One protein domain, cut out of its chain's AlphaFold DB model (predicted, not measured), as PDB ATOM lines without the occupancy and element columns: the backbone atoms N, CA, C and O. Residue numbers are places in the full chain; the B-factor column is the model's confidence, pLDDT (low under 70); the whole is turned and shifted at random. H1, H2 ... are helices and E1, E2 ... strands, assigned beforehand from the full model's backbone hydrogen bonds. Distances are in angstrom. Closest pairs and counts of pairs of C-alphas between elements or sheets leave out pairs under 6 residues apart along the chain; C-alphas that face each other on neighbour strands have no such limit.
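This is residues 7 to 185 of the 258 residues of an uncharacterized protein of Hydrotalea sp. AMD (UniProt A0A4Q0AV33). Two long antiparallel strands, E6 and E11, run side by side and bend strongly, making a curved spine with a lobe at each end. In one lobe E3, E4 and the adjoining parts of E6 and E11 are partly face to face with the small sheet E1 E2 E5, strands crossed; in the other, the spine bends round, with E7 and E10 along one edge and the hairpin E8 and E9 along the other. The printed part has 179 residues, with three short named helices and eleven named strands in the order E1 E2 E3 E4 H1 E5 H2 E6 E7 H3 E8 E9 E10 E11; the class is mostly strand. The large sheet is branched and its neighbour pairs are antiparallel, as in the sheet E1 E2 E5. The whole is compact, radius of gyration of the C-alphas 16.8 A, spanning 51 by 39 by 27 A.

Find C-alpha 98 at (-5.575, 45.604, -22.196); from there E6 runs through residues 98 to 115, 38.8 A, bending by 120 degrees at residue 112. Its partner E11, residues 170 to 185, is 39.0 A long, bends by 88 degrees at residue 173 and ends at C-alpha 185, (-3.139, 47.171, -27.312). Look next for E3, residues 45 to 54, 27.2 A, and E4, residues 57 to 65, 21.1 A, bending by 53 degrees at residue 60. Short strands follow at E7, 121 to 123, E8, 136 to 138, E9, 146 to 148, and E10, 159 to 161. The small sheet is E1, 7 to 11, from (-0.795, 57.129, -34.480), E2, 17 to 22, and E5, 79 to 82. The helices are H1, 68 to 74, H2, 83 to 86, and H3, 127 to 130.

Start at E6: E11 lies on one side, with N 104 and O 180 2.9 A apart; on the other side are E3, N 103 and O 51 at 2.9 A, and E7, N 114 and O 123 at 2.9 A. E4 pairs with E3, N 50 and O 64 at 2.8 A; E10 with E7, N 122 and O 160 at 3.0 A; E8 with E11, N 138 and O 175 at 2.8 A; and E9 with E8, N 137 and O 147 at 2.9 A. This twisted sheet and the sheet E1 E2 E5 form a sandwich, two sheets face to face, their strands at 57 degrees. In the small sheet, N 9 and O 19 are 2.8 A apart, and N 18 and O 81 2.9 A. H1 lies over E3 at a height over the large sheet of 9.1 A, only just slantwise to the strands at 59 degrees on the local plane; it is also on the small sheet, at the sheet's level. H2 and H3 only graze the large sheet. In H1 every O i to N i+4 pair is within hydrogen-bond range; H2 and H3 are too short for one, and their single O i to N i+3 pair is within range in H2 but not in H3.

The C-alphas farthest apart, of Asp 13 and Ala 158, are 50.8 A apart. The printed part has no cut; its long links are E2 to E3, residues 23 to 44, and H2 to E6. Mean pLDDT of the printed part is 85.6; look for values under 70 at residues 32 to 40, 58 to 61 and 88 to 90.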
ATOM      1  N   LYS A   7      -1.789  58.171 -34.292       90.94
ATOM      2  CA  LYS A   7      -0.795  57.129 -34.480       90.94
ATOM      3  C   LYS A   7      -0.095  56.831 -33.162       90.94
ATOM      4  O   LYS A   7       0.372  57.737 -32.472       90.94
ATOM      5  N   LEU A   8       0.047  55.542 -32.860       93.44
ATOM      6  CA  LEU A   8       0.945  55.067 -31.815       93.44
ATOM      7  C   LEU A   8       2.393  55.153 -32.311       93.44
ATOM      8  O   LEU A   8       2.747  54.530 -33.313       93.44
ATOM      9  N   VAL A   9       3.231  55.893 -31.594       95.19
ATOM     10  CA  VAL A   9       4.682  55.927 -31.826       95.19
ATOM     11  C   VAL A   9       5.379  54.880 -30.963       95.19
ATOM     12  O   VAL A   9       6.268  54.181 -31.443       95.19
ATOM     13  N   GLY A  10       4.952  54.727 -29.708       93.94
ATOM     14  CA  GLY A  10       5.537  53.751 -28.796       93.94
ATOM     15  C   GLY A  10       4.817  53.656 -27.457       93.94
ATOM     16  O   GLY A  10       4.004  54.507 -27.105       93.94
ATOM     17  N   ILE A  11       5.137  52.600 -26.715       94.44
ATOM     18  CA  ILE A  11       4.711  52.373 -25.329       94.44
ATOM     19  C   ILE A  11       5.989  52.101 -24.537       94.44
ATOM     20  O   ILE A  11       6.737  51.191 -24.916       94.44
ATOM     21  N   ALA A  12       6.234  52.858 -23.466       93.31
ATOM     22  CA  ALA A  12       7.381  52.630 -22.587       93.31
ATOM     23  C   ALA A  12       7.362  51.204 -22.011       93.31
ATOM     24  O   ALA A  12       6.298  50.615 -21.822       93.31
ATOM     25  N   ASP A  13       8.533  50.619 -21.759       87.31
ATOM     26  CA  ASP A  13       8.641  49.207 -21.355       87.31
ATOM     27  C   ASP A  13       8.037  48.901 -19.985       87.31
ATOM     28  O   ASP A  13       7.541  47.798 -19.762       87.31
ATOM     29  N   ASP A  14       7.999  49.899 -19.111       88.19
ATOM     30  CA  ASP A  14       7.322  49.865 -17.815       88.19
ATOM     31  C   ASP A  14       5.838  50.279 -17.889       88.19
ATOM     32  O   ASP A  14       5.169  50.369 -16.862       88.19
ATOM     33  N   ALA A  15       5.319  50.537 -19.096       90.12
ATOM     34  CA  ALA A  15       3.968  51.026 -19.359       90.12
ATOM     35  C   ALA A  15       3.599  52.332 -18.626       90.12
ATOM     36  O   ALA A  15       2.416  52.647 -18.477       90.12
ATOM     37  N   THR A  16       4.581  53.126 -18.191       93.31
ATOM     38  CA  THR A  16       4.326  54.418 -17.527       93.31
ATOM     39  C   THR A  16       3.937  55.518 -18.507       93.31
ATOM     40  O   THR A  16       3.380  56.540 -18.099       93.31
ATOM     41  N   SER A  17       4.203  55.327 -19.803       93.69
ATOM     42  CA  SER A  17       3.885  56.308 -20.835       93.69
ATOM     43  C   SER A  17       3.559  55.691 -22.194       93.69
ATOM     44  O   SER A  17       4.021  54.595 -22.537       93.69
ATOM     45  N   ILE A  18       2.757  56.418 -22.972       93.94
ATOM     46  CA  ILE A  18       2.414  56.114 -24.363       93.94
ATOM     47  C   ILE A  18       2.715  57.347 -25.206       93.94
ATOM     48  O   ILE A  18       2.279  58.450 -24.887       93.94
ATOM     49  N   THR A  19       3.449  57.165 -26.299       95.69
ATOM     50  CA  THR A  19       3.764  58.242 -27.236       95.69
ATOM     51  C   THR A  19       2.793  58.225 -28.410       95.69
ATOM     52  O   THR A  19       2.726  57.236 -29.146       95.69
ATOM     53  N   LEU A  20       2.062  59.326 -28.591       94.69
ATOM     54  CA  LEU A  20       1.059  59.506 -29.643       94.69
ATOM     55  C   LEU A  20       1.447  60.639 -30.594       94.69
ATOM     56  O   LEU A  20       2.092  61.606 -30.194       94.69
ATOM     57  N   GLN A  21       1.032  60.533 -31.850       93.44
ATOM     58  CA  GLN A  21       1.296  61.528 -32.885       93.44
ATOM     59  C   GLN A  21       0.090  61.656 -33.815       93.44
ATOM     60  O   GLN A  21      -0.539  60.655 -34.148       93.44
ATOM     61  N   GLU A  22      -0.180  62.866 -34.286       88.94
ATOM     62  CA  GLU A  22      -1.071  63.121 -35.418       88.94
ATOM     63  C   GLU A  22      -0.219  63.657 -36.568       88.94
ATOM     64  O   GLU A  22       0.444  64.683 -36.435       88.94
ATOM     65  N   ASN A  23      -0.172  62.934 -37.685       81.56
ATOM     66  CA  ASN A  23       0.639  63.321 -38.839       81.56
ATOM     67  C   ASN A  23      -0.041  63.037 -40.183       81.56
ATOM     68  O   ASN A  23       0.631  62.950 -41.213       81.56
ATOM     69  N   THR A  24      -1.367  62.899 -40.192       80.75
ATOM     70  CA  THR A  24      -2.140  62.634 -41.414       80.75
ATOM     71  C   THR A  24      -2.138  63.813 -42.379       80.75
ATOM     72  O   THR A  24      -2.454  63.638 -43.553       80.75
ATOM     73  N   GLY A  25      -1.810  65.019 -41.902       76.31
ATOM     74  CA  GLY A  25      -1.908  66.247 -42.687       76.31
ATOM     75  C   GLY A  25      -3.349  66.731 -42.867       76.31
ATOM     76  O   GLY A  25      -3.603  67.563 -43.741       76.31
ATOM     77  N   ALA A  26      -4.293  66.240 -42.052       76.88
ATOM     78  CA  ALA A  26      -5.703  66.631 -42.105       76.88
ATOM     79  C   ALA A  26      -5.914  68.154 -41.996       76.88
ATOM     80  O   ALA A  26      -6.796  68.693 -42.667       76.88
ATOM     81  N   TYR A  27      -5.056  68.845 -41.239       76.00
ATOM     82  CA  TYR A  27      -5.090  70.299 -41.018       76.00
ATOM     83  C   TYR A  27      -4.137  71.091 -41.932       76.00
ATOM     84  O   TYR A  27      -3.817  72.254 -41.667       76.00
ATOM     85  N   SER A  28      -3.640  70.471 -43.008       73.56
ATOM     86  CA  SER A  28      -2.842  71.166 -44.018       73.56
ATOM     87  C   SER A  28      -3.724  72.079 -44.872       73.56
ATOM     88  O   SER A  28      -4.804  71.682 -45.316       73.56
ATOM     89  N   THR A  29      -3.217  73.265 -45.216       71.31
ATOM     90  CA  THR A  29      -3.854  74.173 -46.188       71.31
ATOM     91  C   THR A  29      -3.994  73.547 -47.580       71.31
ATOM     92  O   THR A  29      -4.816  73.994 -48.376       71.31
ATOM     93  N   SER A  30      -3.238  72.482 -47.871       73.44
ATOM     94  CA  SER A  30      -3.346  71.699 -49.106       73.44
ATOM     95  C   SER A  30      -4.478  70.659 -49.099       73.44
ATOM     96  O   SER A  30      -4.755  70.064 -50.140       73.44
ATOM     97  N   ASN A  31      -5.144  70.410 -47.962       71.31
ATOM     98  CA  ASN A  31      -6.291  69.499 -47.873       71.31
ATOM     99  C   ASN A  31      -7.576  70.227 -48.313       71.31
ATOM    100  O   ASN A  31      -8.383  70.659 -47.496       71.31
ATOM    101  N   THR A  32      -7.774  70.387 -49.623       62.94
ATOM    102  CA  THR A  32      -8.886  71.168 -50.212       62.94
ATOM    103  C   THR A  32     -10.277  70.569 -50.006       62.94
ATOM    104  O   THR A  32     -11.275  71.238 -50.254       62.94
ATOM    105  N   GLY A  33     -10.355  69.323 -49.541       57.19
ATOM    106  CA  GLY A  33     -11.608  68.678 -49.161       57.19
ATOM    107  C   GLY A  33     -11.823  68.599 -47.654       57.19
ATOM    108  O   GLY A  33     -12.591  67.740 -47.271       57.19
ATOM    109  N   GLY A  34     -11.091  69.361 -46.829       55.31
ATOM    110  CA  GLY A  34     -11.021  69.199 -45.370       55.31
ATOM    111  C   GLY A  34     -12.319  69.444 -44.583       55.31
ATOM    112  O   GLY A  34     -13.398  69.625 -45.144       55.31
ATOM    113  N   PHE A  35     -12.220  69.371 -43.256       61.12
ATOM    114  CA  PHE A  35     -13.373  69.402 -42.355       61.12
ATOM    115  C   PHE A  35     -13.768  70.845 -42.045       61.12
ATOM    116  O   PHE A  35     -12.952  71.597 -41.539       61.12
ATOM    117  N   GLY A  36     -15.019  71.229 -42.305       56.12
ATOM    118  CA  GLY A  36     -15.504  72.591 -42.047       56.12
ATOM    119  C   GLY A  36     -15.270  73.577 -43.197       56.12
ATOM    120  O   GLY A  36     -14.717  73.244 -44.245       56.12
ATOM    121  N   THR A  37     -15.764  74.808 -43.047       57.59
ATOM    122  CA  THR A  37     -15.566  75.887 -44.029       57.59
ATOM    123  C   THR A  37     -15.389  77.235 -43.316       57.59
ATOM    124  O   THR A  37     -16.329  77.682 -42.657       57.59
ATOM    125  N   PRO A  38     -14.232  77.915 -43.473       61.69
ATOM    126  CA  PRO A  38     -13.031  77.459 -44.186       61.69
ATOM    127  C   PRO A  38     -12.367  76.259 -43.489       61.69
ATOM    128  O   PRO A  38     -12.551  76.064 -42.291       61.69
ATOM    129  N   ASN A  39     -11.606  75.455 -44.242       65.62
ATOM    130  CA  ASN A  39     -10.862  74.331 -43.670       65.62
ATOM    131  C   ASN A  39      -9.859  74.864 -42.622       65.62
ATOM    132  O   ASN A  39      -9.038  75.720 -42.974       65.62
ATOM    133  N   PRO A  40      -9.908  74.405 -41.362       67.00
ATOM    134  CA  PRO A  40      -9.016  74.879 -40.324       67.00
ATOM    135  C   PRO A  40      -7.559  74.546 -40.653       67.00
ATOM    136  O   PRO A  40      -7.220  73.407 -40.978       67.00
ATOM    137  N   ALA A  41      -6.682  75.544 -40.556       74.00
ATOM    138  CA  ALA A  41      -5.252  75.356 -40.762       74.00
ATOM    139  C   ALA A  41      -4.572  74.958 -39.447       74.00
ATOM    140  O   ALA A  41      -4.968  75.393 -38.368       74.00
ATOM    141  N   GLN A  42      -3.477  74.203 -39.520       74.06
ATOM    142  CA  GLN A  42      -2.715  73.812 -38.328       74.06
ATOM    143  C   GLN A  42      -2.275  75.014 -37.464       74.06
ATOM    144  O   GLN A  42      -2.269  74.936 -36.239       74.06
ATOM    145  N   GLY A  43      -1.964  76.157 -38.088       74.00
ATOM    146  CA  GLY A  43      -1.590  77.390 -37.381       74.00
ATOM    147  C   GLY A  43      -2.726  78.062 -36.599       74.00
ATOM    148  O   GLY A  43      -2.454  78.966 -35.817       74.00
ATOM    149  N   THR A  44      -3.981  77.644 -36.793       79.44
ATOM    150  CA  THR A  44      -5.155  78.175 -36.077       79.44
ATOM    151  C   THR A  44      -5.642  77.254 -34.956       79.44
ATOM    152  O   THR A  44      -6.687  77.520 -34.366       79.44
ATOM    153  N   ILE A  45      -4.920  76.165 -34.672       85.38
ATOM    154  CA  ILE A  45      -5.273  75.231 -33.599       85.38
ATOM    155  C   ILE A  45      -5.043  75.913 -32.248       85.38
ATOM    156  O   ILE A  45      -3.916  76.273 -31.907       85.38
ATOM    157  N   SER A  46      -6.107  76.050 -31.461       86.81
ATOM    158  CA  SER A  46      -6.083  76.682 -30.138       86.81
ATOM    159  C   SER A  46      -5.813  75.703 -28.993       86.81
ATOM    160  O   SER A  46      -5.513  76.113 -27.869       86.81
ATOM    161  N   GLY A  47      -5.907  74.404 -29.262       88.88
ATOM    162  CA  GLY A  47      -5.560  73.364 -28.309       88.88
ATOM    163  C   GLY A  47      -5.809  71.962 -28.839       88.88
ATOM    164  O   GLY A  47      -6.402  71.764 -29.898       88.88
ATOM    165  N   VAL A  48      -5.357  70.982 -28.067       89.56
ATOM    166  CA  VAL A  48      -5.646  69.565 -28.283       89.56
ATOM    167  C   VAL A  48      -6.039  68.965 -26.941       89.56
ATOM    168  O   VAL A  48      -5.293  69.100 -25.968       89.56
ATOM    169  N   ILE A  49      -7.198  68.313 -26.885       90.31
ATOM    170  CA  ILE A  49      -7.610  67.496 -25.738       90.31
ATOM    171  C   ILE A  49      -7.484  66.036 -26.138       90.31
ATOM    172  O   ILE A  49      -7.980  65.635 -27.182       90.31
ATOM    173  N   LEU A  50      -6.840  65.236 -25.303       89.88
ATOM    174  CA  LEU A  50      -6.786  63.789 -25.428       89.88
ATOM    175  C   LEU A  50      -7.716  63.159 -24.404       89.88
ATOM    176  O   LEU A  50      -7.738  63.571 -23.250       89.88
ATOM    177  N   VAL A  51      -8.452  62.139 -24.814       87.50
ATOM    178  CA  VAL A  51      -9.301  61.334 -23.944       87.50
ATOM    179  C   VAL A  51      -8.816  59.899 -24.024       87.50
ATOM    180  O   VAL A  51      -8.709  59.336 -25.110       87.50
ATOM    181  N   ALA A  52      -8.536  59.309 -22.868       87.44
ATOM    182  CA  ALA A  52      -8.248  57.887 -22.756       87.44
ATOM    183  C   ALA A  52      -9.427  57.163 -22.100       87.44
ATOM    184  O   ALA A  52      -9.946  57.603 -21.069       87.44
ATOM    185  N   THR A  53      -9.808  56.028 -22.677       86.75
ATOM    186  CA  THR A  53     -10.832  55.128 -22.148       86.75
ATOM    187  C   THR A  53     -10.328  53.694 -22.213       86.75
ATOM    188  O   THR A  53      -9.852  53.233 -23.248       86.75
ATOM    189  N   GLN A  54     -10.443  52.951 -21.117       82.69
ATOM    190  CA  GLN A  54     -10.142  51.521 -21.130       82.69
ATOM    191  C   GLN A  54     -11.363  50.752 -21.644       82.69
ATOM    192  O   GLN A  54     -12.486  51.003 -21.209       82.69
ATOM    193  N   TYR A  55     -11.164  49.783 -22.538       79.69
ATOM    194  CA  TYR A  55     -12.276  49.081 -23.195       79.69
ATOM    195  C   TYR A  55     -13.197  48.314 -22.217       79.69
ATOM    196  O   TYR A  55     -14.370  48.093 -22.511       79.69
ATOM    197  N   SER A  56     -12.701  47.931 -21.036       72.38
ATOM    198  CA  SER A  56     -13.484  47.308 -19.955       72.38
ATOM    199  C   SER A  56     -14.257  48.298 -19.081       72.38
ATOM    200  O   SER A  56     -15.114  47.879 -18.305       72.38
ATOM    201  N   ASN A  57     -13.977  49.600 -19.191       70.81
ATOM    202  CA  ASN A  57     -14.606  50.634 -18.383       70.81
ATOM    203  C   ASN A  57     -14.852  51.909 -19.199       70.81
ATOM    204  O   ASN A  57     -14.223  52.949 -19.000       70.81
ATOM    205  N   ILE A  58     -15.816  51.815 -20.119       65.62
ATOM    206  CA  ILE A  58     -16.188  52.897 -21.042       65.62
ATOM    207  C   ILE A  58     -16.689  54.175 -20.352       65.62
ATOM    208  O   ILE A  58     -16.708  55.237 -20.964       65.62
ATOM    209  N   ASN A  59     -17.091  54.078 -19.083       60.84
ATOM    210  CA  ASN A  59     -17.625  55.201 -18.312       60.84
ATOM    211  C   ASN A  59     -16.527  56.105 -17.747       60.84
ATOM    212  O   ASN A  59     -16.829  57.157 -17.187       60.84
ATOM    213  N   ILE A  60     -15.264  55.694 -17.863       60.62
ATOM    214  CA  ILE A  60     -14.137  56.450 -17.354       60.62
ATOM    215  C   ILE A  60     -13.409  57.128 -18.514       60.62
ATOM    216  O   ILE A  60     -12.722  56.489 -19.312       60.62
ATOM    217  N   GLN A  61     -13.561  58.448 -18.574       69.25
ATOM    218  CA  GLN A  61     -12.856  59.327 -19.496       69.25
ATOM    219  C   GLN A  61     -11.977  60.278 -18.686       69.25
ATOM    220  O   GLN A  61     -12.471  60.989 -17.812       69.25
ATOM    221  N   ALA A  62     -10.679  60.299 -18.979       72.38
ATOM    222  CA  ALA A  62      -9.778  61.341 -18.497       72.38
ATOM    223  C   ALA A  62      -9.442  62.278 -19.660       72.38
ATOM    224  O   ALA A  62      -8.593  61.917 -20.478       72.38
ATOM    225  N   PRO A  63     -10.097  63.445 -19.768       84.81
ATOM    226  CA  PRO A  63      -9.653  64.474 -20.689       84.81
ATOM    227  C   PRO A  63      -8.351  65.095 -20.174       84.81
ATOM    228  O   PRO A  63      -8.245  65.495 -19.014       84.81
ATOM    229  N   TYR A  64      -7.367  65.206 -21.056       88.25
ATOM    230  CA  TYR A  64      -6.097  65.865 -20.810       88.25
ATOM    231  C   TYR A  64      -5.827  66.871 -21.923       88.25
ATOM    232  O   TYR A  64      -5.670  66.498 -23.086       88.25
ATOM    233  N   ARG A  65      -5.782  68.158 -21.577       90.38
ATOM    234  CA  ARG A  65      -5.412  69.208 -22.524       90.38
ATOM    235  C   ARG A  65      -3.895  69.318 -22.598       90.38
ATOM    236  O   ARG A  65      -3.246  69.542 -21.578       90.38
ATOM    237  N   LEU A  66      -3.357  69.210 -23.808       91.69
ATOM    238  CA  LEU A  66      -1.935  69.408 -24.059       91.69
ATOM    239  C   LEU A  66      -1.528  70.857 -23.777       91.69
ATOM    240  O   LEU A  66      -2.237  71.801 -24.141       91.69
ATOM    241  N   SER A  67      -0.351  71.037 -23.184       91.31
ATOM    242  CA  SER A  67       0.341  72.327 -23.186       91.31
ATOM    243  C   SER A  67       0.752  72.729 -24.608       91.31
ATOM    244  O   SER A  67       0.809  71.903 -25.519       91.31
ATOM    245  N   SER A  68       1.104  73.999 -24.815       88.94
ATOM    246  CA  SER A  68       1.557  74.494 -26.125       88.94
ATOM    247  C   SER A  68       2.788  73.746 -26.660       88.94
ATOM    248  O   SER A  68       2.865  73.450 -27.852       88.94
ATOM    249  N   THR A  69       3.729  73.385 -25.782       91.38
ATOM    250  CA  THR A  69       4.924  72.601 -26.138       91.38
ATOM    251  C   THR A  69       4.566  71.170 -26.543       91.38
ATOM    252  O   THR A  69       5.087  70.642 -27.531       91.38
ATOM    253  N   GLU A  70       3.656  70.537 -25.803       93.69
ATOM    254  CA  GLU A  70       3.168  69.192 -26.114       93.69
ATOM    255  C   GLU A  70       2.372  69.176 -27.417       93.69
ATOM    256  O   GLU A  70       2.586  68.296 -28.244       93.69
ATOM    257  N   GLN A  71       1.522  70.178 -27.646       91.19
ATOM    258  CA  GLN A  71       0.768  70.344 -28.887       91.19
ATOM    259  C   GLN A  71       1.701  70.465 -30.099       91.19
ATOM    260  O   GLN A  71       1.484  69.803 -31.113       91.19
ATOM    261  N   ALA A  72       2.763  71.271 -30.010       89.19
ATOM    262  CA  ALA A  72       3.741  71.383 -31.092       89.19
ATOM    263  C   ALA A  72       4.434  70.037 -31.382       89.19
ATOM    264  O   ALA A  72       4.648  69.670 -32.541       89.19
ATOM    265  N   SER A  73       4.744  69.275 -30.330       92.00
ATOM    266  CA  SER A  73       5.361  67.949 -30.442       92.00
ATOM    267  C   SER A  73       4.391  66.918 -31.028       92.00
ATOM    268  O   SER A  73       4.777  66.139 -31.896       92.00
ATOM    269  N   PHE A  74       3.118  66.962 -30.634       92.25
ATOM    270  CA  PHE A  74       2.055  66.060 -31.083       92.25
ATOM    271  C   PHE A  74       1.902  66.021 -32.610       92.25
ATOM    272  O   PHE A  74       1.755  64.939 -33.178       92.25
ATOM    273  N   PHE A  75       2.025  67.175 -33.274       88.44
ATOM    274  CA  PHE A  75       1.957  67.284 -34.737       88.44
ATOM    275  C   PHE A  75       3.309  67.138 -35.460       88.44
ATOM    276  O   PHE A  75       3.375  67.295 -36.680       88.44
ATOM    277  N   SER A  76       4.406  66.885 -34.740       88.19
ATOM    278  CA  SER A  76       5.754  66.791 -35.319       88.19
ATOM    279  C   SER A  76       6.452  65.480 -34.964       88.19
ATOM    280  O   SER A  76       6.487  64.582 -35.797       88.19
ATOM    281  N   ALA A  77       6.987  65.336 -33.752       88.31
ATOM    282  CA  ALA A  77       7.747  64.162 -33.306       88.31
ATOM    283  C   ALA A  77       6.914  63.130 -32.517       88.31
ATOM    284  O   ALA A  77       7.367  62.008 -32.298       88.31
ATOM    285  N   GLY A  78       5.700  63.502 -32.111       93.00
ATOM    286  CA  GLY A  78       4.887  62.796 -31.130       93.00
ATOM    287  C   GLY A  78       5.051  63.372 -29.720       93.00
ATOM    288  O   GLY A  78       6.054  64.003 -29.391       93.00
ATOM    289  N   VAL A  79       4.039  63.163 -28.883       94.75
ATOM    290  CA  VAL A  79       4.010  63.557 -27.469       94.75
ATOM    291  C   VAL A  79       3.973  62.308 -26.602       94.75
ATOM    292  O   VAL A  79       3.185  61.400 -26.869       94.75
ATOM    293  N   SER A  80       4.825  62.243 -25.576       94.25
ATOM    294  CA  SER A  80       4.780  61.162 -24.590       94.25
ATOM    295  C   SER A  80       3.827  61.528 -23.464       94.25
ATOM    296  O   SER A  80       4.045  62.514 -22.764       94.25
ATOM    297  N   LEU A  81       2.775  60.736 -23.309       91.19
ATOM    298  CA  LEU A  81       1.728  60.953 -22.331       91.19
ATOM    299  C   LEU A  81       1.906  59.975 -21.179       91.19
ATOM    300  O   LEU A  81       1.973  58.761 -21.386       91.19
ATOM    301  N   LEU A  82       1.976  60.507 -19.967       91.75
ATOM    302  CA  LEU A  82       2.153  59.721 -18.758       91.75
ATOM    303  C   LEU A  82       0.823  59.099 -18.337       91.75
ATOM    304  O   LEU A  82      -0.216  59.754 -18.325       91.75
ATOM    305  N   ALA A  83       0.866  57.849 -17.890       88.50
ATOM    306  CA  ALA A  83      -0.287  57.154 -17.328       88.50
ATOM    307  C   ALA A  83      -0.943  57.945 -16.179       88.50
ATOM    308  O   ALA A  83      -2.166  57.994 -16.067       88.50
ATOM    309  N   THR A  84      -0.141  58.645 -15.371       87.50
ATOM    310  CA  THR A  84      -0.613  59.488 -14.262       87.50
ATOM    311  C   THR A  84      -1.505  60.651 -14.699       87.50
ATOM    312  O   THR A  84      -2.338  61.092 -13.906       87.50
ATOM    313  N   GLN A  85      -1.389  61.120 -15.947       86.69
ATOM    314  CA  GLN A  85      -2.281  62.138 -16.520       86.69
ATOM    315  C   GLN A  85      -3.690  61.578 -16.777       86.69
ATOM    316  O   GLN A  85      -4.657  62.333 -16.826       86.69
ATOM    317  N   PHE A  86      -3.823  60.252 -16.864       82.81
ATOM    318  CA  PHE A  86      -5.081  59.530 -17.033       82.81
ATOM    319  C   PHE A  86      -5.351  58.636 -15.820       82.81
ATOM    320  O   PHE A  86      -5.625  57.446 -15.958       82.81
ATOM    321  N   SER A  87      -5.246  59.193 -14.610       72.50
ATOM    322  CA  SER A  87      -5.308  58.445 -13.340       72.50
ATOM    323  C   SER A  87      -6.563  57.586 -13.157       72.50
ATOM    324  O   SER A  87      -6.522  56.583 -12.454       72.50
ATOM    325  N   VAL A  88      -7.674  57.946 -13.799       66.88
ATOM    326  CA  VAL A  88      -8.910  57.155 -13.768       66.88
ATOM    327  C   VAL A  88      -8.870  55.966 -14.741       66.88
ATOM    328  O   VAL A  88      -9.505  54.946 -14.488       66.88
ATOM    329  N   ALA A  89      -8.091  56.055 -15.822       66.31
ATOM    330  CA  ALA A  89      -7.902  54.990 -16.810       66.31
ATOM    331  C   ALA A  89      -6.668  54.111 -16.517       66.31
ATOM    332  O   ALA A  89      -6.355  53.214 -17.297       66.31
ATOM    333  N   THR A  90      -5.941  54.367 -15.427       69.19
ATOM    334  CA  THR A  90      -4.673  53.702 -15.097       69.19
ATOM    335  C   THR A  90      -4.668  53.235 -13.644       69.19
ATOM    336  O   THR A  90      -5.383  53.775 -12.803       69.19
ATOM    337  N   LEU A  91      -3.879  52.205 -13.323       75.06
ATOM    338  CA  LEU A  91      -3.743  51.707 -11.949       75.06
ATOM    339  C   LEU A  91      -2.288  51.839 -11.517       75.06
ATOM    340  O   LEU A  91      -1.400  51.345 -12.201       75.06
ATOM    341  N   GLY A  92      -2.039  52.498 -10.384       79.81
ATOM    342  CA  GLY A  92      -0.683  52.635  -9.842       79.81
ATOM    343  C   GLY A  92       0.276  53.441 -10.727       79.81
ATOM    344  O   GLY A  92       1.484  53.277 -10.601       79.81
ATOM    345  N   GLY A  93      -0.241  54.294 -11.619       85.69
ATOM    346  CA  GLY A  93       0.582  55.110 -12.515       85.69
ATOM    347  C   GLY A  93       1.129  54.369 -13.739       85.69
ATOM    348  O   GLY A  93       2.091  54.843 -14.334       85.69
ATOM    349  N   VAL A  94       0.526  53.239 -14.123       89.06
ATOM    350  CA  VAL A  94       0.842  52.511 -15.362       89.06
ATOM    351  C   VAL A  94      -0.417  52.215 -16.175       89.06
ATOM    352  O   VAL A  94      -1.503  52.002 -15.620       89.06
ATOM    353  N   PHE A  95      -0.277  52.163 -17.497       89.00
ATOM    354  CA  PHE A  95      -1.302  51.593 -18.366       89.00
ATOM    355  C   PHE A  95      -1.326  50.076 -18.164       89.00
ATOM    356  O   PHE A  95      -0.342  49.390 -18.423       89.00
ATOM    357  N   GLN A  96      -2.444  49.546 -17.668       88.44
ATOM    358  CA  GLN A  96      -2.594  48.103 -17.467       88.44
ATOM    359  C   GLN A  96      -2.647  47.358 -18.801       88.44
ATOM    360  O   GLN A  96      -3.116  47.911 -19.787       88.44
ATOM    361  N   ASP A  97      -2.260  46.084 -18.830       90.38
ATOM    362  CA  ASP A  97      -2.447  45.257 -20.023       90.38
ATOM    363  C   ASP A  97      -3.934  45.192 -20.418       90.38
ATOM    364  O   ASP A  97      -4.821  44.971 -19.589       90.38
ATOM    365  N   GLY A  98      -4.219  45.414 -21.700       92.25
ATOM    366  CA  GLY A  98      -5.575  45.604 -22.196       92.25
ATOM    367  C   GLY A  98      -5.633  46.430 -23.474       92.25
ATOM    368  O   GLY A  98      -4.625  46.906 -23.988       92.25
ATOM    369  N   VAL A  99      -6.845  46.605 -24.000       93.00
ATOM    370  CA  VAL A  99      -7.114  47.568 -25.079       93.00
ATOM    371  C   VAL A  99      -7.594  48.899 -24.501       93.00
ATOM    372  O   VAL A  99      -8.502  48.918 -23.663       93.00
ATOM    373  N   PHE A 100      -7.012  49.988 -24.998       91.25
ATOM    374  CA  PHE A 100      -7.398  51.370 -24.726       91.25
ATOM    375  C   PHE A 100      -7.903  52.033 -25.998       91.25
ATOM    376  O   PHE A 100      -7.392  51.780 -27.089       91.25
ATOM    377  N   ASP A 101      -8.897  52.889 -25.835       90.38
ATOM    378  CA  ASP A 101      -9.331  53.854 -26.827       90.38
ATOM    379  C   ASP A 101      -8.738  55.218 -26.474       90.38
ATOM    380  O   ASP A 101      -9.009  55.758 -25.399       90.38
ATOM    381  N   PHE A 102      -7.903  55.739 -27.363       89.81
ATOM    382  CA  PHE A 102      -7.409  57.102 -27.310       89.81
ATOM    383  C   PHE A 102      -8.125  57.909 -28.376       89.81
ATOM    384  O   PHE A 102      -8.038  57.604 -29.564       89.81
ATOM    385  N   LYS A 103      -8.791  58.970 -27.947       88.94
ATOM    386  CA  LYS A 103      -9.373  59.982 -28.820       88.94
ATOM    387  C   LYS A 103      -8.610  61.274 -28.627       88.94
ATOM    388  O   LYS A 103      -8.164  61.563 -27.518       88.94
ATOM    389  N   TYR A 104      -8.461  62.056 -29.682       89.19
ATOM    390  CA  TYR A 104      -8.051  63.445 -29.544       89.19
ATOM    391  C   TYR A 104      -9.031  64.356 -30.252       89.19
ATOM    392  O   TYR A 104      -9.633  63.999 -31.261       89.19
ATOM    393  N   GLU A 105      -9.135  65.549 -29.701       87.88
ATOM    394  CA  GLU A 105     -10.061  66.587 -30.082       87.88
ATOM    395  C   GLU A 105      -9.226  67.822 -30.383       87.88
ATOM    396  O   GLU A 105      -8.654  68.449 -29.485       87.88
ATOM    397  N   CYS A 106      -9.084  68.119 -31.672       86.75
ATOM    398  CA  CYS A 106      -8.332  69.273 -32.143       86.75
ATOM    399  C   CYS A 106      -9.229  70.505 -32.124       86.75
ATOM    400  O   CYS A 106     -10.259  70.514 -32.799       86.75
ATOM    401  N   LEU A 107      -8.847  71.515 -31.347       87.94
ATOM    402  CA  LEU A 107      -9.694  72.649 -31.009       87.94
ATOM    403  C   LEU A 107      -9.378  73.873 -31.863       87.94
ATOM    404  O   LEU A 107      -8.213  74.223 -32.071       87.94
ATOM    405  N   PHE A 108     -10.434  74.550 -32.302       86.19
ATOM    406  CA  PHE A 108     -10.369  75.778 -33.086       86.19
ATOM    407  C   PHE A 108     -11.243  76.852 -32.458       86.19
ATOM    408  O   PHE A 108     -12.397  76.595 -32.126       86.19
ATOM    409  N   GLN A 109     -10.711  78.065 -32.317       87.38
ATOM    410  CA  GLN A 109     -11.438  79.176 -31.709       87.38
ATOM    411  C   GLN A 109     -12.497  79.771 -32.640       87.38
ATOM    412  O   GLN A 109     -12.287  79.954 -33.838       87.38
ATOM    413  N   SER A 110     -13.628  80.140 -32.046       87.44
ATOM    414  CA  SER A 110     -14.690  80.934 -32.652       87.44
ATOM    415  C   SER A 110     -15.402  81.765 -31.577       87.44
ATOM    416  O   SER A 110     -15.054  81.723 -30.395       87.44
ATOM    417  N   THR A 111     -16.369  82.585 -31.983       88.00
ATOM    418  CA  THR A 111     -17.042  83.558 -31.110       88.00
ATOM    419  C   THR A 111     -18.541  83.626 -31.394       88.00
ATOM    420  O   THR A 111     -19.015  83.138 -32.419       88.00
ATOM    421  N   GLY A 112     -19.290  84.252 -30.485       89.88
ATOM    422  CA  GLY A 112     -20.711  84.539 -30.677       89.88
ATOM    423  C   GLY A 112     -21.639  83.367 -30.363       89.88
ATOM    424  O   GLY A 112     -22.773  83.354 -30.837       89.88
ATOM    425  N   ILE A 113     -21.175  82.392 -29.576       93.69
ATOM    426  CA  ILE A 113     -22.059  81.366 -29.025       93.69
ATOM    427  C   ILE A 113     -22.761  81.899 -27.772       93.69
ATOM    428  O   ILE A 113     -22.193  82.694 -27.023       93.69
ATOM    429  N   SER A 114     -23.980  81.433 -27.524       95.44
ATOM    430  CA  SER A 114     -24.669  81.594 -26.244       95.44
ATOM    431  C   SER A 114     -25.356  80.287 -25.847       95.44
ATOM    432  O   SER A 114     -26.007  79.646 -26.679       95.44
ATOM    433  N   ALA A 115     -25.206  79.896 -24.584       94.75
ATOM    434  CA  ALA A 115     -25.782  78.702 -23.982       94.75
ATOM    435  C   ALA A 115     -26.362  79.026 -22.600       94.75
ATOM    436  O   ALA A 115     -25.854  79.880 -21.876       94.75
ATOM    437  N   VAL A 116     -27.434  78.326 -22.229       94.50
ATOM    438  CA  VAL A 116     -28.121  78.511 -20.943       94.50
ATOM    439  C   VAL A 116     -27.870  77.298 -20.060       94.50
ATOM    440  O   VAL A 116     -28.033  76.162 -20.514       94.50
ATOM    441  N   GLN A 117     -27.532  77.535 -18.793       94.75
ATOM    442  CA  GLN A 117     -27.365  76.480 -17.796       94.75
ATOM    443  C   GLN A 117     -28.569  75.523 -17.767       94.75
ATOM    444  O   GLN A 117     -29.725  75.946 -17.765       94.75
ATOM    445  N   GLY A 118     -28.297  74.218 -17.734       94.56
ATOM    446  CA  GLY A 118     -29.310  73.160 -17.693       94.56
ATOM    447  C   GLY A 118     -30.000  72.879 -19.033       94.56
ATOM    448  O   GLY A 118     -30.698  71.872 -19.155       94.56
ATOM    449  N   SER A 119     -29.784  73.710 -20.056       95.88
ATOM    450  CA  SER A 119     -30.260  73.456 -21.414       95.88
ATOM    451  C   SER A 119     -29.296  72.548 -22.177       95.88
ATOM    452  O   SER A 119     -28.103  72.515 -21.895       95.88
ATOM    453  N   LYS A 120     -29.808  71.837 -23.184       96.19
ATOM    454  CA  LYS A 120     -28.991  71.167 -24.213       96.19
ATOM    455  C   LYS A 120     -28.842  72.000 -25.486       96.19
ATOM    456  O   LYS A 120     -28.183  71.571 -26.422       96.19
ATOM    457  N   GLN A 121     -29.505  73.149 -25.564       96.50
ATOM    458  CA  GLN A 121     -29.538  73.987 -26.755       96.50
ATOM    459  C   GLN A 121     -28.517  75.118 -26.651       96.50
ATOM    460  O   GLN A 121     -28.404  75.756 -25.603       96.50
ATOM    461  N   PHE A 122     -27.830  75.398 -27.755       96.50
ATOM    462  CA  PHE A 122     -26.980  76.573 -27.911       96.50
ATOM    463  C   PHE A 122     -27.429  77.409 -29.110       96.50
ATOM    464  O   PHE A 122     -28.047  76.911 -30.055       96.50
ATOM    465  N   THR A 123     -27.082  78.689 -29.074       96.56
ATOM    466  CA  THR A 123     -27.309  79.660 -30.146       96.56
ATOM    467  C   THR A 123     -25.976  80.073 -30.750       96.56
ATOM    468  O   THR A 123     -25.040  80.367 -30.014       96.56
ATOM    469  N   LEU A 124     -25.879  80.045 -32.078       94.44
ATOM    470  CA  LEU A 124     -24.692  80.436 -32.841       94.44
ATOM    471  C   LEU A 124     -25.117  80.778 -34.274       94.44
ATOM    472  O   LEU A 124     -25.692  79.944 -34.978       94.44
ATOM    473  N   THR A 125     -24.826  81.996 -34.724       92.38
ATOM    474  CA  THR A 125     -25.091  82.394 -36.111       92.38
ATOM    475  C   THR A 125     -24.232  81.572 -37.074       92.38
ATOM    476  O   THR A 125     -23.032  81.428 -36.870       92.38
ATOM    477  N   ASN A 126     -24.841  81.047 -38.139       89.25
ATOM    478  CA  ASN A 126     -24.210  80.165 -39.131       89.25
ATOM    479  C   ASN A 126     -23.636  78.863 -38.533       89.25
ATOM    480  O   ASN A 126     -22.635  78.343 -39.033       89.25
ATOM    481  N   ALA A 127     -24.257  78.309 -37.481       89.69
ATOM    482  CA  ALA A 127     -23.761  77.096 -36.823       89.69
ATOM    483  C   ALA A 127     -23.597  75.903 -37.779       89.69
ATOM    484  O   ALA A 127     -22.615  75.176 -37.683       89.69
ATOM    485  N   ASN A 128     -24.507  75.721 -38.738       87.50
ATOM    486  CA  ASN A 128     -24.401  74.682 -39.772       87.50
ATOM    487  C   ASN A 128     -23.159  74.796 -40.678       87.50
ATOM    488  O   ASN A 128     -22.804  73.816 -41.321       87.50
ATOM    489  N   THR A 129     -22.526  75.968 -40.738       84.62
ATOM    490  CA  THR A 129     -21.320  76.229 -41.529       84.62
ATOM    491  C   THR A 129     -20.085  76.160 -40.635       84.62
ATOM    492  O   THR A 129     -19.153  75.422 -40.938       84.62
ATOM    493  N   ILE A 130     -20.105  76.870 -39.500       84.56
ATOM    494  CA  ILE A 130     -18.984  76.931 -38.547       84.56
ATOM    495  C   ILE A 130     -18.713  75.556 -37.927       84.56
ATOM    496  O   ILE A 130     -17.568  75.134 -37.828       84.56
ATOM    497  N   LEU A 131     -19.769  74.838 -37.538       86.38
ATOM    498  CA  LEU A 131     -19.683  73.526 -36.891       86.38
ATOM    499  C   LEU A 131     -19.874  72.376 -37.885       86.38
ATOM    500  O   LEU A 131     -20.156  71.241 -37.487       86.38
ATOM    501  N   ALA A 132     -19.738  72.648 -39.186       81.19
ATOM    502  CA  ALA A 132     -19.799  71.617 -40.209       81.19
ATOM    503  C   ALA A 132     -18.700  70.571 -39.953       81.19
ATOM    504  O   ALA A 132     -17.505  70.860 -40.010       81.19
ATOM    505  N   GLY A 133     -19.117  69.347 -39.632       77.06
ATOM    506  CA  GLY A 133     -18.210  68.242 -39.310       77.06
ATOM    507  C   GLY A 133     -17.575  68.290 -37.914       77.06
ATOM    508  O   GLY A 133     -16.906  67.325 -37.561       77.06
ATOM    509  N   ALA A 134     -17.798  69.339 -37.113       85.06
ATOM    510  CA  ALA A 134     -17.304  69.398 -35.736       85.06
ATOM    511  C   ALA A 134     -18.019  68.354 -34.867       85.06
ATOM    512  O   ALA A 134     -19.207  68.084 -35.078       85.06
ATOM    513  N   VAL A 135     -17.336  67.763 -33.893       86.56
ATOM    514  CA  VAL A 135     -17.931  66.757 -32.995       86.56
ATOM    515  C   VAL A 135     -18.427  67.362 -31.687       86.56
ATOM    516  O   VAL A 135     -19.399  66.861 -31.123       86.56
ATOM    517  N   GLY A 136     -17.831  68.465 -31.234       89.94
ATOM    518  CA  GLY A 136     -18.154  69.073 -29.952       89.94
ATOM    519  C   GLY A 136     -17.755  70.539 -29.838       89.94
ATOM    520  O   GLY A 136     -17.150  71.118 -30.742       89.94
ATOM    521  N   ILE A 137     -18.148  71.124 -28.710       91.62
ATOM    522  CA  ILE A 137     -17.882  72.507 -28.314       91.62
ATOM    523  C   ILE A 137     -17.232  72.500 -26.929       91.62
ATOM    524  O   ILE A 137     -17.673  71.775 -26.040       91.62
ATOM    525  N   VAL A 138     -16.216  73.330 -26.732       90.44
ATOM    526  CA  VAL A 138     -15.515  73.546 -25.464       90.44
ATOM    527  C   VAL A 138     -15.581  75.032 -25.136       90.44
ATOM    528  O   VAL A 138     -15.376  75.877 -26.008       90.44
ATOM    529  N   PHE A 139     -15.870  75.365 -23.882       87.94
ATOM    530  CA  PHE A 139     -15.852  76.753 -23.423       87.94
ATOM    531  C   PHE A 139     -14.515  77.088 -22.752       87.94
ATOM    532  O   PHE A 139     -13.964  76.226 -22.061       87.94
ATOM    533  N   PRO A 140     -13.995  78.322 -22.911       78.94
ATOM    534  CA  PRO A 140     -12.704  78.728 -22.356       78.94
ATOM    535  C   PRO A 140     -12.596  78.553 -20.839       78.94
ATOM    536  O   PRO A 140     -11.525  78.240 -20.330       78.94
ATOM    537  N   ASP A 141     -13.709  78.706 -20.125       75.44
ATOM    538  CA  ASP A 141     -13.751  78.601 -18.664       75.44
ATOM    539  C   ASP A 141     -13.781  77.139 -18.179       75.44
ATOM    540  O   ASP A 141     -13.567  76.857 -16.999       75.44
ATOM    541  N   ASN A 142     -13.996  76.182 -19.090       73.50
ATOM    542  CA  ASN A 142     -14.020  74.752 -18.795       73.50
ATOM    543  C   ASN A 142     -13.327  73.942 -19.903       73.50
ATOM    544  O   ASN A 142     -13.929  73.094 -20.563       73.50
ATOM    545  N   LEU A 143     -12.028  74.212 -20.079       72.69
ATOM    546  CA  LEU A 143     -11.170  73.668 -21.144       72.69
ATOM    547  C   LEU A 143     -11.052  72.137 -21.189       72.69
ATOM    548  O   LEU A 143     -10.432  71.620 -22.117       72.69
ATOM    549  N   SER A 144     -11.587  71.425 -20.197       70.56
ATOM    550  CA  SER A 144     -11.537  69.962 -20.101       70.56
ATOM    551  C   SER A 144     -12.884  69.292 -20.380       70.56
ATOM    552  O   SER A 144     -12.942  68.065 -20.429       70.56
ATOM    553  N   LEU A 145     -13.966  70.060 -20.552       81.94
ATOM    554  CA  LEU A 145     -15.298  69.523 -20.816       81.94
ATOM    555  C   LEU A 145     -15.714  69.788 -22.263       81.94
ATOM    556  O   LEU A 145     -15.905  70.932 -22.673       81.94
ATOM    557  N   ILE A 146     -15.915  68.705 -23.009       86.88
ATOM    558  CA  ILE A 146     -16.438  68.752 -24.372       86.88
ATOM    559  C   ILE A 146     -17.942  68.501 -24.334       86.88
ATOM    560  O   ILE A 146     -18.409  67.443 -23.908       86.88
ATOM    561  N   TYR A 147     -18.706  69.468 -24.827       90.62
ATOM    562  CA  TYR A 147     -20.126  69.317 -25.102       90.62
ATOM    563  C   TYR A 147     -20.300  68.766 -26.517       90.62
ATOM    564  O   TYR A 147     -20.241  69.507 -27.500       90.62
ATOM    565  N   TYR A 148     -20.488  67.450 -26.631       91.69
ATOM    566  CA  TYR A 148     -20.655  66.788 -27.926       91.69
ATOM    567  C   TYR A 148     -21.943  67.236 -28.616       91.69
ATOM    568  O   TYR A 148     -23.018  67.210 -28.016       91.69
ATOM    569  N   ILE A 149     -21.838  67.616 -29.889       93.50
ATOM    570  CA  ILE A 149     -22.968  68.033 -30.721       93.50
ATOM    571  C   ILE A 149     -23.884  66.828 -30.948       93.50
ATOM    572  O   ILE A 149     -23.445  65.773 -31.409       93.50
ATOM    573  N   ASP A 150     -25.174  66.998 -30.669       94.25
ATOM    574  CA  ASP A 150     -26.183  65.970 -30.896       94.25
ATOM    575  C   ASP A 150     -26.477  65.841 -32.394       94.25
ATOM    576  O   ASP A 150     -27.198  66.643 -32.985       94.25
ATOM    577  N   LYS A 151     -25.917  64.798 -33.012       88.31
ATOM    578  CA  LYS A 151     -26.088  64.504 -34.442       88.31
ATOM    579  C   LYS A 151     -27.486  64.001 -34.806       88.31
ATOM    580  O   LYS A 151     -27.788  63.915 -35.994       88.31
ATOM    581  N   SER A 152     -28.332  63.671 -33.826       91.56
ATOM    582  CA  SER A 152     -29.733  63.318 -34.080       91.56
ATOM    583  C   SER A 152     -30.609  64.546 -34.361       91.56
ATOM    584  O   SER A 152     -31.700  64.404 -34.912       91.56
ATOM    585  N   GLN A 153     -30.120  65.747 -34.031       91.56
ATOM    586  CA  GLN A 153     -30.784  67.021 -34.289       91.56
ATOM    587  C   GLN A 153     -30.013  67.817 -35.355       91.56
ATOM    588  O   GLN A 153     -28.780  67.847 -35.341       91.56
ATOM    589  N   PRO A 154     -30.696  68.493 -36.294       88.69
ATOM    590  CA  PRO A 154     -30.013  69.271 -37.319       88.69
ATOM    591  C   PRO A 154     -29.335  70.517 -36.728       88.69
ATOM    592  O   PRO A 154     -29.929  71.255 -35.941       88.69
ATOM    593  N   LEU A 155     -28.111  70.801 -37.181       91.69
ATOM    594  CA  LEU A 155     -27.498  72.123 -37.024       91.69
ATOM    595  C   LEU A 155     -28.195  73.112 -37.964       91.69
ATOM    596  O   LEU A 155     -28.351  72.845 -39.157       91.69
ATOM    597  N   THR A 156     -28.589  74.269 -37.443       93.19
ATOM    598  CA  THR A 156     -29.275  75.322 -38.208       93.19
ATOM    599  C   THR A 156     -28.397  76.567 -38.338       93.19
ATOM    600  O   THR A 156     -27.316  76.645 -37.761       93.19
ATOM    601  N   ASN A 157     -28.862  77.591 -39.058       91.44
ATOM    602  CA  ASN A 157     -28.180  78.891 -39.092       91.44
ATOM    603  C   ASN A 157     -28.239  79.649 -37.749       91.44
ATOM    604  O   ASN A 157     -27.566  80.666 -37.618       91.44
ATOM    605  N   ALA A 158     -29.051  79.208 -36.783       93.50
ATOM    606  CA  ALA A 158     -29.242  79.894 -35.503       93.50
ATOM    607  C   ALA A 158     -28.635  79.146 -34.304       93.50
ATOM    608  O   ALA A 158     -28.567  79.710 -33.212       93.50
ATOM    609  N   GLY A 159     -28.203  77.894 -34.476       94.31
ATOM    610  CA  GLY A 159     -27.660  77.078 -33.391       94.31
ATOM    611  C   GLY A 159     -27.921  75.585 -33.563       94.31
ATOM    612  O   GLY A 159     -28.151  75.103 -34.678       94.31
ATOM    613  N   GLY A 160     -27.901  74.864 -32.443       95.75
ATOM    614  CA  GLY A 160     -28.074  73.415 -32.401       95.75
ATOM    615  C   GLY A 160     -28.211  72.864 -30.985       95.75
ATOM    616  O   GLY A 160     -28.505  73.598 -30.038       95.75
ATOM    617  N   TYR A 161     -27.992  71.556 -30.861       96.44
ATOM    618  CA  TYR A 161     -28.118  70.814 -29.609       96.44
ATOM    619  C   TYR A 161     -26.841  70.038 -29.290       96.44
ATOM    620  O   TYR A 161     -26.092  69.652 -30.189       96.44
ATOM    621  N   VAL A 162     -26.612  69.800 -28.002       95.81
ATOM    622  CA  VAL A 162     -25.559  68.935 -27.463       95.81
ATOM    623  C   VAL A 162     -26.169  67.747 -26.717       95.81
ATOM    624  O   VAL A 162     -27.335  67.768 -26.321       95.81
ATOM    625  N   THR A 163     -25.395  66.684 -26.516       94.25
ATOM    626  CA  THR A 163     -25.891  65.439 -25.909       94.25
ATOM    627  C   THR A 163     -26.131  65.563 -24.399       94.25
ATOM    628  O   THR A 163     -27.055  64.934 -23.865       94.25
ATOM    629  N   SER A 164     -25.369  66.420 -23.713       92.62
ATOM    630  CA  SER A 164     -25.451  66.685 -22.270       92.62
ATOM    631  C   SER A 164     -25.821  68.144 -21.967       92.62
ATOM    632  O   SER A 164     -25.408  69.030 -22.709       92.62
ATOM    633  N   PRO A 165     -26.563  68.431 -20.880       93.75
ATOM    634  CA  PRO A 165     -26.874  69.806 -20.491       93.75
ATOM    635  C   PRO A 165     -25.624  70.646 -20.191       93.75
ATOM    636  O   PRO A 165     -24.658  70.131 -19.624       93.75
ATOM    637  N   PHE A 166     -25.669  71.941 -20.504       92.44
ATOM    638  CA  PHE A 166     -24.634  72.898 -20.111       92.44
ATOM    639  C   PHE A 166     -24.603  73.074 -18.591       92.44
ATOM    640  O   PHE A 166     -25.644  73.249 -17.953       92.44
ATOM    641  N   LEU A 167     -23.406  73.037 -18.001       90.88
ATOM    642  CA  LEU A 167     -23.237  73.159 -16.547       90.88
ATOM    643  C   LEU A 167     -23.344  74.606 -16.053       90.88
ATOM    644  O   LEU A 167     -23.681  74.833 -14.891       90.88
ATOM    645  N   ALA A 168     -23.097  75.567 -16.939       89.75
ATOM    646  CA  ALA A 168     -23.179  76.998 -16.691       89.75
ATOM    647  C   ALA A 168     -23.771  77.710 -17.914       89.75
ATOM    648  O   ALA A 168     -23.826  77.146 -19.009       89.75
ATOM    649  N   SER A 169     -24.249  78.935 -17.706       91.50
ATOM    650  CA  SER A 169     -24.606  79.821 -18.810       91.50
ATOM    651  C   SER A 169     -23.335  80.443 -19.364       91.50
ATOM    652  O   SER A 169     -22.531  80.968 -18.600       91.50
ATOM    653  N   GLU A 170     -23.182  80.410 -20.680       89.88
ATOM    654  CA  GLU A 170     -21.963  80.818 -21.374       89.88
ATOM    655  C   GLU A 170     -22.325  81.752 -22.523       89.88
ATOM    656  O   GLU A 170     -23.330  81.550 -23.209       89.88
ATOM    657  N   THR A 171     -21.533  82.794 -22.756       90.88
ATOM    658  CA  THR A 171     -21.709  83.686 -23.909       90.88
ATOM    659  C   THR A 171     -20.366  84.247 -24.339       90.88
ATOM    660  O   THR A 171     -19.632  84.795 -23.522       90.88
ATOM    661  N   GLY A 172     -20.063  84.161 -25.634       89.00
ATOM    662  CA  GLY A 172     -18.853  84.745 -26.208       89.00
ATOM    663  C   GLY A 172     -17.996  83.728 -26.948       89.00
ATOM    664  O   GLY A 172     -18.443  83.154 -27.942       89.00
ATOM    665  N   ASN A 173     -16.742  83.588 -26.525       89.81
ATOM    666  CA  ASN A 173     -15.753  82.756 -27.206       89.81
ATOM    667  C   ASN A 173     -15.962  81.277 -26.884       89.81
ATOM    668  O   ASN A 173     -16.342  80.920 -25.773       89.81
ATOM    669  N   PHE A 174     -15.667  80.421 -27.854       89.50
ATOM    670  CA  PHE A 174     -15.684  78.975 -27.689       89.50
ATOM    671  C   PHE A 174     -14.673  78.320 -28.612       89.50
ATOM    672  O   PHE A 174     -14.148  78.941 -29.538       89.50
ATOM    673  N   GLU A 175     -14.421  77.048 -28.367       89.12
ATOM    674  CA  GLU A 175     -13.634  76.204 -29.240       89.12
ATOM    675  C   GLU A 175     -14.521  75.087 -29.789       89.12
ATOM    676  O   GLU A 175     -15.355  74.546 -29.068       89.12
ATOM    677  N   PHE A 176     -14.375  74.740 -31.062       82.56
ATOM    678  CA  PHE A 176     -15.023  73.564 -31.643       82.56
ATOM    679  C   PHE A 176     -13.981  72.525 -32.014       82.56
ATOM    680  O   PHE A 176     -12.845  72.873 -32.340       82.56
ATOM    681  N   SER A 177     -14.372  71.255 -31.937       82.12
ATOM    682  CA  SER A 177     -13.434  70.147 -32.049       82.12
ATOM    683  C   SER A 177     -13.684  69.244 -33.250       82.12
ATOM    684  O   SER A 177     -14.824  69.062 -33.690       82.12
ATOM    685  N   TYR A 178     -12.604  68.652 -33.754       76.81
ATOM    686  CA  TYR A 178     -12.648  67.499 -34.652       76.81
ATOM    687  C   TYR A 178     -11.953  66.312 -33.990       76.81
ATOM    688  O   TYR A 178     -10.845  66.471 -33.470       76.81
ATOM    689  N   GLU A 179     -12.594  65.145 -34.069       81.50
ATOM    690  CA  GLU A 179     -12.107  63.906 -33.464       81.50
ATOM    691  C   GLU A 179     -11.186  63.156 -34.431       81.50
ATOM    692  O   GLU A 179     -11.499  62.998 -35.616       81.50
ATOM    693  N   GLY A 180     -10.086  62.631 -33.905       82.25
ATOM    694  CA  GLY A 180      -9.491  61.411 -34.434       82.25
ATOM    695  C   GLY A 180      -9.290  60.404 -33.309       82.25
ATOM    696  O   GLY A 180      -9.186  60.769 -32.136       82.25
ATOM    697  N   ASP A 181      -9.249  59.125 -33.657       87.06
ATOM    698  CA  ASP A 181      -9.182  58.042 -32.685       87.06
ATOM    699  C   ASP A 181      -8.070  57.040 -33.002       87.06
ATOM    700  O   ASP A 181      -7.512  56.988 -34.101       87.06
ATOM    701  N   LEU A 182      -7.721  56.260 -31.985       90.31
ATOM    702  CA  LEU A 182      -6.770  55.168 -32.057       90.31
ATOM    703  C   LEU A 182      -7.088  54.151 -30.971       90.31
ATOM    704  O   LEU A 182      -7.173  54.467 -29.787       90.31
ATOM    705  N   LYS A 183      -7.164  52.886 -31.373       91.62
ATOM    706  CA  LYS A 183      -7.162  51.769 -30.431       91.62
ATOM    707  C   LYS A 183      -5.719  51.333 -30.193       91.62
ATOM    708  O   LYS A 183      -4.950  51.194 -31.143       91.62
ATOM    709  N   VAL A 184      -5.350  51.110 -28.936       92.25
ATOM    710  CA  VAL A 184      -4.005  50.686 -28.523       92.25
ATOM    711  C   VAL A 184      -4.106  49.404 -27.711       92.25
ATOM    712  O   VAL A 184      -4.860  49.339 -26.744       92.25
ATOM    713  N   LEU A 185      -3.332  48.389 -28.094       93.62
ATOM    714  CA  LEU A 185      -3.139  47.171 -27.312       93.62
ATOM    715  C   LEU A 185      -1.893  47.319 -26.432       93.62
ATOM    716  O   LEU A 185      -0.785  47.462 -26.946       93.62
TER     717      LEU A 185